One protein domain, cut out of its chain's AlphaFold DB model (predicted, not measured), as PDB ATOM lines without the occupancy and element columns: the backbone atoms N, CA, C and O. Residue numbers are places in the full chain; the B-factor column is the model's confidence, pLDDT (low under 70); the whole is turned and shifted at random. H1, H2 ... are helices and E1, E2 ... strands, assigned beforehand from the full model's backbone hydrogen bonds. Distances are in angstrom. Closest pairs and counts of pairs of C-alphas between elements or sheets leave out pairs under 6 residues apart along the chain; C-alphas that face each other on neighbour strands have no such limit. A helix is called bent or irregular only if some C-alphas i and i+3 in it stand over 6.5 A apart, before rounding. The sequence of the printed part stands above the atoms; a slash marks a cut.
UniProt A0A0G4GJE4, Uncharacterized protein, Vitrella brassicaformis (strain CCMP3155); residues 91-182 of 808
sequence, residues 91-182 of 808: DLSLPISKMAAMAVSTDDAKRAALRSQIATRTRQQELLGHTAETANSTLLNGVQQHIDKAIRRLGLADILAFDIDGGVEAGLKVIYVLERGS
ATOM      1  N   ASP A  91     215.196 194.978 245.480       78.50
ATOM      2  CA  ASP A  91     214.373 195.945 246.219       78.50
ATOM      3  C   ASP A  91     215.240 196.619 247.295       78.50
ATOM      4  O   ASP A  91     215.445 196.119 248.405       78.50
ATOM      5  N   LEU A  92     215.793 197.775 246.933       86.69
ATOM      6  CA  LEU A  92     216.650 198.561 247.806       86.69
ATOM      7  C   LEU A  92     215.878 199.227 248.949       86.69
ATOM      8  O   LEU A  92     216.538 199.774 249.827       86.69
ATOM      9  N   SER A  93     214.539 199.184 248.989       87.69
ATOM     10  CA  SER A  93     213.748 199.908 249.992       87.69
ATOM     11  C   SER A  93     214.124 199.528 251.428       87.69
ATOM     12  O   SER A  93     214.458 200.410 252.216       87.69
ATOM     13  N   LEU A  94     214.185 198.234 251.760       88.12
ATOM     14  CA  LEU A  94     214.571 197.760 253.097       88.12
ATOM     15  C   LEU A  94     216.026 198.132 253.476       88.12
ATOM     16  O   LEU A  94     216.227 198.684 254.565       88.12
ATOM     17  N   PRO A  95     217.049 197.910 252.618       93.00
ATOM     18  CA  PRO A  95     218.386 198.472 252.824       93.00
ATOM     19  C   PRO A  95     218.398 199.995 253.021       93.00
ATOM     20  O   PRO A  95     219.055 200.479 253.940       93.00
ATOM     21  N   ILE A  96     217.662 200.747 252.200       93.94
ATOM     22  CA  ILE A  96     217.632 202.213 252.210       93.94
ATOM     23  C   ILE A  96     216.994 202.747 253.499       93.94
ATOM     24  O   ILE A  96     217.597 203.610 254.132       93.94
ATOM     25  N   SER A  97     215.862 202.205 253.962       93.88
ATOM     26  CA  SER A  97     215.254 202.590 255.250       93.88
ATOM     27  C   SER A  97     216.205 202.326 256.431       93.88
ATOM     28  O   SER A  97     216.343 203.152 257.339       93.88
ATOM     29  N   LYS A  98     216.944 201.204 256.405       95.25
ATOM     30  CA  LYS A  98     217.971 200.893 257.416       95.25
ATOM     31  C   LYS A  98     219.141 201.883 257.366       95.25
ATOM     32  O   LYS A  98     219.568 202.379 258.410       95.25
ATOM     33  N   MET A  99     219.630 202.209 256.170       95.94
ATOM     34  CA  MET A  99     220.681 203.210 255.959       95.94
ATOM     35  C   MET A  99     220.225 204.616 256.381       95.94
ATOM     36  O   MET A  99     221.002 205.345 256.993       95.94
ATOM     37  N   ALA A 100     218.958 204.975 256.155       95.62
ATOM     38  CA  ALA A 100     218.363 206.245 256.569       95.62
ATOM     39  C   ALA A 100     218.341 206.393 258.098       95.62
ATOM     40  O   ALA A 100     218.789 207.410 258.630       95.62
ATOM     41  N   ALA A 101     217.923 205.346 258.818       94.69
ATOM     42  CA  ALA A 101     217.973 205.308 260.280       94.69
ATOM     43  C   ALA A 101     219.408 205.398 260.846       94.69
ATOM     44  O   ALA A 101     219.610 205.967 261.921       94.69
ATOM     45  N   MET A 102     220.411 204.873 260.130       95.38
ATOM     46  CA  MET A 102     221.826 205.022 260.499       95.38
ATOM     47  C   MET A 102     222.368 206.429 260.197       95.38
ATOM     48  O   MET A 102     223.118 206.964 261.010       95.38
ATOM     49  N   ALA A 103     221.959 207.056 259.087       94.12
ATOM     50  CA  ALA A 103     222.445 208.372 258.651       94.12
ATOM     51  C   ALA A 103     222.109 209.488 259.650       94.12
ATOM     52  O   ALA A 103     222.952 210.324 259.972       94.12
ATOM     53  N   VAL A 104     220.888 209.476 260.191       93.06
ATOM     54  CA  VAL A 104     220.436 210.472 261.179       93.06
ATOM     55  C   VAL A 104     220.837 210.145 262.621       93.06
ATOM     56  O   VAL A 104     220.509 210.916 263.529       93.06
ATOM     57  N   SER A 105     221.477 208.994 262.857       93.56
ATOM     58  CA  SER A 105     221.759 208.496 264.204       93.56
ATOM     59  C   SER A 105     222.618 209.484 264.992       93.56
ATOM     60  O   SER A 105     223.527 210.104 264.442       93.56
ATOM     61  N   THR A 106     222.350 209.629 266.289       91.94
ATOM     62  CA  THR A 106     223.196 210.407 267.214       91.94
ATOM     63  C   THR A 106     224.515 209.706 267.535       91.94
ATOM     64  O   THR A 106     225.451 210.355 267.986       91.94
ATOM     65  N   ASP A 107     224.579 208.399 267.291       93.81
ATOM     66  CA  ASP A 107     225.714 207.516 267.533       93.81
ATOM     67  C   ASP A 107     226.712 207.576 266.360       93.81
ATOM     68  O   ASP A 107     226.418 207.132 265.244       93.81
ATOM     69  N   ASP A 108     227.905 208.116 266.618       92.88
ATOM     70  CA  ASP A 108     228.966 208.235 265.615       92.88
ATOM     71  C   ASP A 108     229.501 206.893 265.111       92.88
ATOM     72  O   ASP A 108     229.879 206.805 263.943       92.88
ATOM     73  N   ALA A 109     229.471 205.826 265.917       95.69
ATOM     74  CA  ALA A 109     229.871 204.502 265.448       95.69
ATOM     75  C   ALA A 109     228.869 203.962 264.415       95.69
ATOM     76  O   ALA A 109     229.276 203.351 263.425       95.69
ATOM     77  N   LYS A 110     227.568 204.256 264.565       94.69
ATOM     78  CA  LYS A 110     226.547 203.924 263.552       94.69
ATOM     79  C   LYS A 110     226.699 204.756 262.274       94.69
ATOM     80  O   LYS A 110     226.565 204.198 261.183       94.69
ATOM     81  N   ARG A 111     227.043 206.048 262.379       93.81
ATOM     82  CA  ARG A 111     227.352 206.898 261.208       93.81
ATOM     83  C   ARG A 111     228.623 206.440 260.482       93.81
ATOM     84  O   ARG A 111     228.630 206.335 259.257       93.81
ATOM     85  N   ALA A 112     229.677 206.089 261.220       93.88
ATOM     86  CA  ALA A 112     230.903 205.518 260.662       93.88
ATOM     87  C   ALA A 112     230.654 204.154 259.995       93.88
ATOM     88  O   ALA A 112     231.130 203.916 258.885       93.88
ATOM     89  N   ALA A 113     229.847 203.284 260.614       95.81
ATOM     90  CA  ALA A 113     229.450 202.001 260.035       95.81
ATOM     91  C   ALA A 113     228.649 202.166 258.732       95.81
ATOM     92  O   ALA A 113     228.889 201.419 257.787       95.81
ATOM     93  N   LEU A 114     227.757 203.163 258.636       94.94
ATOM     94  CA  LEU A 114     227.062 203.489 257.384       94.94
ATOM     95  C   LEU A 114     228.047 203.906 256.284       94.94
ATOM     96  O   LEU A 114     227.994 203.373 255.178       94.94
ATOM     97  N   ARG A 115     228.960 204.836 256.583       94.19
ATOM     98  CA  ARG A 115     229.962 205.314 255.613       94.19
ATOM     99  C   ARG A 115     230.889 204.183 255.157       94.19
ATOM    100  O   ARG A 115     231.199 204.096 253.972       94.19
ATOM    101  N   SER A 116     231.240 203.270 256.064       94.81
ATOM    102  CA  SER A 116     231.959 202.031 255.748       94.81
ATOM    103  C   SER A 116     231.148 201.110 254.824       94.81
ATOM    104  O   SER A 116     231.657 200.690 253.792       94.81
ATOM    105  N   GLN A 117     229.861 200.869 255.109       93.00
ATOM    106  CA  GLN A 117     228.982 200.059 254.249       93.00
ATOM    107  C   GLN A 117     228.818 200.647 252.842       93.00
ATOM    108  O   GLN A 117     228.845 199.893 251.869       93.00
ATOM    109  N   ILE A 118     228.692 201.974 252.719       90.75
ATOM    110  CA  ILE A 118     228.671 202.664 251.421       90.75
ATOM    111  C   ILE A 118     229.998 202.417 250.691       90.75
ATOM    112  O   ILE A 118     229.982 201.867 249.595       90.75
ATOM    113  N   ALA A 119     231.142 202.711 251.319       91.69
ATOM    114  CA  ALA A 119     232.460 202.529 250.705       91.69
ATOM    115  C   ALA A 119     232.756 201.068 250.306       91.69
ATOM    116  O   ALA A 119     233.314 200.819 249.238       91.69
ATOM    117  N   THR A 120     232.360 200.087 251.124       92.38
ATOM    118  CA  THR A 120     232.470 198.659 250.788       92.38
ATOM    119  C   THR A 120     231.585 198.292 249.600       92.38
ATOM    120  O   THR A 120     232.044 197.560 248.726       92.38
ATOM    121  N   ARG A 121     230.354 198.814 249.517       89.12
ATOM    122  CA  ARG A 121     229.455 198.557 248.381       89.12
ATOM    123  C   ARG A 121     229.975 199.187 247.087       89.12
ATOM    124  O   ARG A 121     229.971 198.514 246.060       89.12
ATOM    125  N   THR A 122     230.483 200.419 247.144       90.44
ATOM    126  CA  THR A 122     231.139 201.083 246.005       90.44
ATOM    127  C   THR A 122     232.321 200.239 245.511       90.44
ATOM    128  O   THR A 122     232.343 199.866 244.341       90.44
ATOM    129  N   ARG A 123     233.210 199.782 246.409       91.31
ATOM    130  CA  ARG A 123     234.324 198.870 246.069       91.31
ATOM    131  C   ARG A 123     233.883 197.516 245.507       91.31
ATOM    132  O   ARG A 123     234.543 196.970 244.631       91.31
ATOM    133  N   GLN A 124     232.775 196.954 245.984       91.19
ATOM    134  CA  GLN A 124     232.216 195.722 245.413       91.19
ATOM    135  C   GLN A 124     231.717 195.934 243.978       91.19
ATOM    136  O   GLN A 124     231.849 195.030 243.161       91.19
ATOM    137  N   GLN A 125     231.190 197.116 243.650       90.81
ATOM    138  CA  GLN A 125     230.798 197.459 242.280       90.81
ATOM    139  C   GLN A 125     232.011 197.812 241.397       90.81
ATOM    140  O   GLN A 125     232.012 197.449 240.222       90.81
ATOM    141  N   GLU A 126     233.076 198.394 241.962       91.12
ATOM    142  CA  GLU A 126     234.382 198.566 241.295       91.12
ATOM    143  C   GLU A 126     235.005 197.221 240.893       91.12
ATOM    144  O   GLU A 126     235.445 197.056 239.756       91.12
ATOM    145  N   LEU A 127     234.956 196.215 241.774       93.69
ATOM    146  CA  LEU A 127     235.397 194.843 241.474       93.69
ATOM    147  C   LEU A 127     234.534 194.130 240.412       93.69
ATOM    148  O   LEU A 127     234.971 193.126 239.853       93.69
ATOM    149  N   LEU A 128     233.338 194.648 240.115       93.44
ATOM    150  CA  LEU A 128     232.469 194.199 239.019       93.44
ATOM    151  C   LEU A 128     232.624 195.056 237.743       93.44
ATOM    152  O   LEU A 128     231.892 194.851 236.778       93.44
ATOM    153  N   GLY A 129     233.574 195.998 237.718       95.69
ATOM    154  CA  GLY A 129     233.889 196.832 236.552       95.69
ATOM    155  C   GLY A 129     233.081 198.130 236.426       95.69
ATOM    156  O   GLY A 129     233.217 198.826 235.420       95.69
ATOM    157  N   HIS A 130     232.259 198.493 237.413       93.94
ATOM    158  CA  HIS A 130     231.595 199.802 237.450       93.94
ATOM    159  C   HIS A 130     232.539 200.872 238.016       93.94
ATOM    160  O   HIS A 130     233.278 200.604 238.956       93.94
ATOM    161  N   THR A 131     232.495 202.114 237.524       94.94
ATOM    162  CA  THR A 131     233.257 203.193 238.180       94.94
ATOM    163  C   THR A 131     232.621 203.565 239.523       94.94
ATOM    164  O   THR A 131     231.414 203.386 239.723       94.94
ATOM    165  N   ALA A 132     233.407 204.152 240.431       90.69
ATOM    166  CA  ALA A 132     232.901 204.713 241.688       90.69
ATOM    167  C   ALA A 132     231.724 205.686 241.457       90.69
ATOM    168  O   ALA A 132     230.760 205.710 242.218       90.69
ATOM    169  N   GLU A 133     231.773 206.448 240.363       92.19
ATOM    170  CA  GLU A 133     230.725 207.374 239.928       92.19
ATOM    171  C   GLU A 133     229.456 206.634 239.479       92.19
ATOM    172  O   GLU A 133     228.356 207.011 239.881       92.19
ATOM    173  N   THR A 134     229.581 205.541 238.712       92.88
ATOM    174  CA  THR A 134     228.449 204.670 238.341       92.88
ATOM    175  C   THR A 134     227.824 204.012 239.574       92.88
ATOM    176  O   THR A 134     226.602 203.973 239.694       92.88
ATOM    177  N   ALA A 135     228.631 203.546 240.527       89.44
ATOM    178  CA  ALA A 135     228.144 202.950 241.770       89.44
ATOM    179  C   ALA A 135     227.395 203.977 242.645       89.44
ATOM    180  O   ALA A 135     226.255 203.747 243.057       89.44
ATOM    181  N   ASN A 136     227.995 205.151 242.858       91.12
ATOM    182  CA  ASN A 136     227.413 206.221 243.668       91.12
ATOM    183  C   ASN A 136     226.149 206.818 243.026       91.12
ATOM    184  O   ASN A 136     225.162 207.031 243.730       91.12
ATOM    185  N   SER A 137     226.131 207.037 241.706       92.25
ATOM    186  CA  SER A 137     224.927 207.493 240.986       92.25
ATOM    187  C   SER A 137     223.821 206.435 240.978       92.25
ATOM    188  O   SER A 137     222.660 206.782 241.171       92.25
ATOM    189  N   THR A 138     224.151 205.141 240.872       91.94
ATOM    190  CA  THR A 138     223.171 204.046 241.028       91.94
ATOM    191  C   THR A 138     222.501 204.084 242.407       91.94
ATOM    192  O   THR A 138     221.275 204.011 242.506       91.94
ATOM    193  N   LEU A 139     223.288 204.254 243.476       92.75
ATOM    194  CA  LEU A 139     222.769 204.353 244.843       92.75
ATOM    195  C   LEU A 139     221.945 205.635 245.060       92.75
ATOM    196  O   LEU A 139     220.881 205.580 245.679       92.75
ATOM    197  N   LEU A 140     222.394 206.768 244.512       94.94
ATOM    198  CA  LEU A 140     221.681 208.047 244.572       94.94
ATOM    199  C   LEU A 140     220.341 207.991 243.822       94.94
ATOM    200  O   LEU A 140     219.334 208.462 244.344       94.94
ATOM    201  N   ASN A 141     220.297 207.343 242.654       94.25
ATOM    202  CA  ASN A 141     219.071 207.119 241.888       94.25
ATOM    203  C   ASN A 141     218.065 206.256 242.665       94.25
ATOM    204  O   ASN A 141     216.885 206.595 242.708       94.25
ATOM    205  N   GLY A 142     218.515 205.186 243.333       93.94
ATOM    206  CA  GLY A 142     217.655 204.378 244.209       93.94
ATOM    207  C   GLY A 142     217.095 205.175 245.395       93.94
ATOM    208  O   GLY A 142     215.915 205.058 245.727       93.94
ATOM    209  N   VAL A 143     217.914 206.046 245.993       96.12
ATOM    210  CA  VAL A 143     217.491 206.983 247.047       96.12
ATOM    211  C   VAL A 143     216.461 207.991 246.515       96.12
ATOM    212  O   VAL A 143     215.404 208.139 247.126       96.12
ATOM    213  N   GLN A 144     216.689 208.614 245.354       96.31
ATOM    214  CA  GLN A 144     215.731 209.542 244.740       96.31
ATOM    215  C   GLN A 144     214.401 208.852 244.399       96.31
ATOM    216  O   GLN A 144     213.341 209.382 244.716       96.31
ATOM    217  N   GLN A 145     214.431 207.646 243.824       95.56
ATOM    218  CA  GLN A 145     213.220 206.869 243.532       95.56
ATOM    219  C   GLN A 145     212.408 206.558 244.800       95.56
ATOM    220  O   GLN A 145     211.177 206.602 244.771       95.56
ATOM    221  N   HIS A 146     213.071 206.280 245.926       95.94
ATOM    222  CA  HIS A 146     212.401 206.040 247.209       95.94
ATOM    223  C   HIS A 146     211.828 207.330 247.821       95.94
ATOM    224  O   HIS A 146     210.715 207.303 248.351       95.94
ATOM    225  N   ILE A 147     212.521 208.468 247.678       96.44
ATOM    226  CA  ILE A 147     212.009 209.808 248.024       96.44
ATOM    227  C   ILE A 147     210.744 210.116 247.207       96.44
ATOM    228  O   ILE A 147     209.692 210.383 247.788       96.44
ATOM    229  N   ASP A 148     210.803 209.991 245.881       96.25
ATOM    230  CA  ASP A 148     209.674 210.170 244.963       96.25
ATOM    231  C   ASP A 148     208.474 209.286 245.332       96.25
ATOM    232  O   ASP A 148     207.339 209.763 245.430       96.25
ATOM    233  N   LYS A 149     208.720 207.992 245.570       95.69
ATOM    234  CA  LYS A 149     207.709 207.005 245.980       95.69
ATOM    235  C   LYS A 149     207.054 207.401 247.306       95.69
ATOM    236  O   LYS A 149     205.831 207.313 247.433       95.69
ATOM    237  N   ALA A 150     207.831 207.887 248.275       95.31
ATOM    238  CA  ALA A 150     207.320 208.362 249.557       95.31
ATOM    239  C   ALA A 150     206.513 209.671 249.428       95.31
ATOM    240  O   ALA A 150     205.411 209.748 249.971       95.31
ATOM    241  N   ILE A 151     207.000 210.657 248.668       96.25
ATOM    242  CA  ILE A 151     206.316 211.938 248.401       96.25
ATOM    243  C   ILE A 151     204.965 211.710 247.709       96.25
ATOM    244  O   ILE A 151     203.953 212.281 248.126       96.25
ATOM    245  N   ARG A 152     204.917 210.833 246.695       95.81
ATOM    246  CA  ARG A 152     203.671 210.455 246.005       95.81
ATOM    247  C   ARG A 152     202.707 209.732 246.955       95.81
ATOM    248  O   ARG A 152     201.558 210.149 247.071       95.81
ATOM    249  N   ARG A 153     203.178 208.731 247.716       95.44
ATOM    250  CA  ARG A 153     202.382 207.984 248.720       95.44
ATOM    251  C   ARG A 153     201.779 208.878 249.813       95.44
ATOM    252  O   ARG A 153     200.700 208.582 250.325       95.44
ATOM    253  N   LEU A 154     202.480 209.940 250.205       95.31
ATOM    254  CA  LEU A 154     202.027 210.895 251.221       95.31
ATOM    255  C   LEU A 154     201.129 212.009 250.651       95.31
ATOM    256  O   LEU A 154     200.548 212.765 251.429       95.31
ATOM    257  N   GLY A 155     200.989 212.105 249.323       95.50
ATOM    258  CA  GLY A 155     200.224 213.164 248.663       95.50
ATOM    259  C   GLY A 155     200.883 214.537 248.811       95.50
ATOM    260  O   GLY A 155     200.216 215.487 249.220       95.50
ATOM    261  N   LEU A 156     202.191 214.625 248.535       96.81
ATOM    262  CA  LEU A 156     203.015 215.831 248.717       96.81
ATOM    263  C   LEU A 156     203.663 216.362 247.417       96.81
ATOM    264  O   LEU A 156     204.312 217.404 247.446       96.81
ATOM    265  N   ALA A 157     203.509 215.668 246.284       96.75
ATOM    266  CA  ALA A 157     204.265 215.929 245.049       96.75
ATOM    267  C   ALA A 157     204.017 217.310 244.403       96.75
ATOM    268  O   ALA A 157     204.874 217.821 243.691       96.75
ATOM    269  N   ASP A 158     202.867 217.926 244.667       96.62
ATOM    270  CA  ASP A 158     202.466 219.248 244.170       96.62
ATOM    271  C   ASP A 158     202.926 220.419 245.064       96.62
ATOM    272  O   ASP A 158     202.731 221.585 244.716       96.62
ATOM    273  N   ILE A 159     203.522 220.124 246.226       96.94
ATOM    274  CA  ILE A 159     203.825 221.111 247.277       96.94
ATOM    275  C   ILE A 159     205.200 220.979 247.927       96.94
ATOM    276  O   ILE A 159     205.668 221.974 248.475       96.94
ATOM    277  N   LEU A 160     205.852 219.813 247.881       96.44
ATOM    278  CA  LEU A 160     207.178 219.595 248.462       96.44
ATOM    279  C   LEU A 160     208.117 218.877 247.496       96.44
ATOM    280  O   LEU A 160     207.790 217.824 246.953       96.44
ATOM    281  N   ALA A 161     209.319 219.428 247.372       97.00
ATOM    282  CA  ALA A 161     210.485 218.775 246.798       97.00
ATOM    283  C   ALA A 161     211.644 218.890 247.791       97.00
ATOM    284  O   ALA A 161     211.708 219.840 248.574       97.00
ATOM    285  N   PHE A 162     212.570 217.938 247.762       96.62
ATOM    286  CA  PHE A 162     213.764 217.979 248.600       96.62
ATOM    287  C   PHE A 162     214.994 218.168 247.731       96.62
ATOM    288  O   PHE A 162     215.085 217.585 246.653       96.62
ATOM    289  N   ASP A 163     215.914 218.984 248.222       95.62
ATOM    290  CA  ASP A 163     217.195 219.222 247.584       95.62
ATOM    291  C   ASP A 163     218.266 218.341 248.240       95.62
ATOM    292  O   ASP A 163     218.403 218.332 249.470       95.62
ATOM    293  N   ILE A 164     218.967 217.554 247.421       95.00
ATOM    294  CA  ILE A 164     219.865 216.470 247.855       95.00
ATOM    295  C   ILE A 164     221.311 216.662 247.375       95.00
ATOM    296  O   ILE A 164     222.062 215.692 247.312       95.00
ATOM    297  N   ASP A 165     221.721 217.905 247.105       90.00
ATOM    298  CA  ASP A 165     223.093 218.289 246.716       90.00
ATOM    299  C   ASP A 165     224.199 217.699 247.622       90.00
ATOM    300  O   ASP A 165     225.302 217.413 247.161       90.00
ATOM    301  N   GLY A 166     223.907 217.421 248.900       83.25
ATOM    302  CA  GLY A 166     224.801 216.691 249.818       83.25
ATOM    303  C   GLY A 166     224.924 215.173 249.560       83.25
ATOM    304  O   GLY A 166     225.402 214.434 250.424       83.25
ATOM    305  N   GLY A 167     224.456 214.680 248.411       92.88
ATOM    306  CA  GLY A 167     224.598 213.300 247.949       92.88
ATOM    307  C   GLY A 167     223.801 212.261 248.746       92.88
ATOM    308  O   GLY A 167     222.725 212.521 249.289       92.88
ATOM    309  N   VAL A 168     224.330 211.034 248.810       94.50
ATOM    310  CA  VAL A 168     223.618 209.876 249.386       94.50
ATOM    311  C   VAL A 168     223.268 210.087 250.864       94.50
ATOM    312  O   VAL A 168     222.146 209.789 251.263       94.50
ATOM    313  N   GLU A 169     224.169 210.642 251.686       93.75
ATOM    314  CA  GLU A 169     223.869 210.892 253.107       93.75
ATOM    315  C   GLU A 169     222.761 211.950 253.275       93.75
ATOM    316  O   GLU A 169     221.907 211.807 254.149       93.75
ATOM    317  N   ALA A 170     222.702 212.958 252.397       95.00
ATOM    318  CA  ALA A 170     221.626 213.948 252.363       95.00
ATOM    319  C   ALA A 170     220.268 213.329 251.990       95.00
ATOM    320  O   ALA A 170     219.293 213.496 252.726       95.00
ATOM    321  N   GLY A 171     220.200 212.550 250.907       96.44
ATOM    322  CA  GLY A 171     218.969 211.853 250.521       96.44
ATOM    323  C   GLY A 171     218.495 210.839 251.574       96.44
ATOM    324  O   GLY A 171     217.299 210.730 251.842       96.44
ATOM    325  N   LEU A 172     219.414 210.166 252.273       96.44
ATOM    326  CA  LEU A 172     219.078 209.288 253.401       96.44
ATOM    327  C   LEU A 172     218.470 210.051 254.598       96.44
ATOM    328  O   LEU A 172     217.547 209.531 255.231       96.44
ATOM    329  N   LYS A 173     218.897 211.296 254.882       95.56
ATOM    330  CA  LYS A 173     218.211 212.169 255.865       95.56
ATOM    331  C   LYS A 173     216.769 212.463 255.428       95.56
ATOM    332  O   LYS A 173     215.860 212.348 256.250       95.56
ATOM    333  N   VAL A 174     216.545 212.803 254.151       96.44
ATOM    334  CA  VAL A 174     215.198 213.065 253.594       96.44
ATOM    335  C   VAL A 174     214.285 211.856 253.801       96.44
ATOM    336  O   VAL A 174     213.177 211.998 254.323       96.44
ATOM    337  N   ILE A 175     214.768 210.658 253.458       96.44
ATOM    338  CA  ILE A 175     214.011 209.409 253.602       96.44
ATOM    339  C   ILE A 175     213.606 209.166 255.055       96.44
ATOM    340  O   ILE A 175     212.432 208.905 255.305       96.44
ATOM    341  N   TYR A 176     214.512 209.340 256.022       95.81
ATOM    342  CA  TYR A 176     214.168 209.186 257.440       95.81
ATOM    343  C   TYR A 176     213.016 210.111 257.869       95.81
ATOM    344  O   TYR A 176     212.107 209.681 258.581       95.81
ATOM    345  N   VAL A 177     213.013 211.373 257.428       95.81
ATOM    346  CA  VAL A 177     211.948 212.329 257.780       95.81
ATOM    347  C   VAL A 177     210.619 211.973 257.090       95.81
ATOM    348  O   VAL A 177     209.554 212.080 257.707       95.81
ATOM    349  N   LEU A 178     210.654 211.492 255.844       95.94
ATOM    350  CA  LEU A 178     209.466 211.007 255.126       95.94
ATOM    351  C   LEU A 178     208.895 209.712 255.732       95.94
ATOM    352  O   LEU A 178     207.677 209.553 255.814       95.94
ATOM    353  N   GLU A 179     209.750 208.803 256.200       94.94
ATOM    354  CA  GLU A 179     209.350 207.544 256.837       94.94
ATOM    355  C   GLU A 179     208.859 207.724 258.275       94.94
ATOM    356  O   GLU A 179     207.948 207.011 258.696       94.94
ATOM    357  N   ARG A 180     209.391 208.696 259.030       93.56
ATOM    358  CA  ARG A 180     208.910 208.982 260.392       93.56
ATOM    359  C   ARG A 180     207.466 209.479 260.425       93.56
ATOM    360  O   ARG A 180     206.733 209.080 261.321       93.56
ATOM    361  N   GLY A 181     207.053 210.309 259.466       84.75
ATOM    362  CA  GLY A 181     205.681 210.828 259.342       84.75
ATOM    363  C   GLY A 181     204.752 209.959 258.496       84.75
ATOM    364  O   GLY A 181     203.994 210.502 257.700       84.75
ATOM    365  N   SER A 182     204.824 208.631 258.618       68.31
ATOM    366  CA  SER A 182     204.293 207.639 257.659       68.31
ATOM    367  C   SER A 182     202.785 207.670 257.332       68.31
ATOM    368  O   SER A 182     202.338 206.873 256.504       68.31
TER     369      SER A 182
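What this domain is: This is residues 91 to 182 of the 808 residues of an uncharacterized protein of Vitrella brassicaformis (strain CCMP3155) (UniProt A0A0G4GJE4). H1, H2 and H3 outline a triangle: the long H3 is its base, H2 meets the beginning of H3 at a corner and runs from there to the end of H1, and H1 has its first residues close to H3. H4 lies side by side with H3 and crosses H1, so that it packs on both, while the chain between H3 and H4 folds back past them through the short strand E1. The printed part has 92 residues, with four named helices and one named strand in the order H1, H2, H3, E1, H4; the class is mostly helix, and E1 pairs with no named strand. The whole is compact, with a radius of gyration of the C-alphas of 13.5 A, and its C-alphas span 40 by 29 by 24 A.

Where its parts are: The printed part begins at Asp 91. H1 is residues 93 to 103, 14.9 A from first to last C-alpha, and C-alpha 93 is at (213.748, 199.908, 249.992). H2 follows as residues 108 to 126, 26.7 A long from first to last C-alpha. H3, residues 132 to 154, is the longest helix with 23 residues and measures 32.9 A; its C-alpha 132 is at (232.901, 204.713, 241.688). The strand E1 is residues 160 to 163, 10.1 A from first to last C-alpha. H4 is residues 167 to 180, 20.5 A long, and ends with C-alpha 180 at (208.910, 208.982, 260.392). No helix is bent.

How they stand to each other: H1 touches H2, which meets it with residues 110 to 114 alone. The closest C-alphas of the two are those of Ala 103 and Arg 111, 5.7 A apart, and the helices run opposite ways at a steep tilt of 45 degrees. H1 and H3 are close but not clearly touching: their closest C-alphas, those of Ser 93 and His 146, are 6.9 A apart, and their lines are about perpendicular at 80 degrees. H1 touches H4, with the closest C-alphas, those of Ala 100 and Leu 172, 4.5 A apart and the lines about perpendicular at 78 degrees. H2 touches H3 with residues 122 to 126 alone, and H3 touches H2 with residues 132 to 136 alone. Their closest C-alphas are those of Thr 122 and Ala 135, 5.5 A apart, and they run opposite ways at a steep tilt of 60 degrees. H3 touches H4 over 19 pairs of C-alphas within 8 A, the closest being those of Leu 140 and Val 168 at 5.5 A; the two run the same way at a shallow tilt of 22 degrees. The helix packing is mostly crossed, with 1 of the 4 touching pairs of helices at a shallow tilt. H2 and H4 are near each other. E1 has 1 pair of C-alphas within 8 A of H3, Ile 151 and Leu 160 at 7.7 A, and 1 pair with H4, Phe 162 and Val 174 at 7.2 A. E1 is apart from H1 and from H2. In H1, H2, H3 and H4 every O i to N i+4 pair is within hydrogen-bond range.

The domain as a whole: The two C-alphas farthest apart are those of Leu 127 and Ile 159, at 41.5 A, while the first and last printed C-alphas, those of Asp 91 and Ser 182, are 19.2 A apart. The printed part has no cut. The links H1 to H2, H2 to H3, H3 to E1 and E1 to H4 are tight. The mean pLDDT of the printed part is 93.4, and residue 182 is the one printed residue under 70.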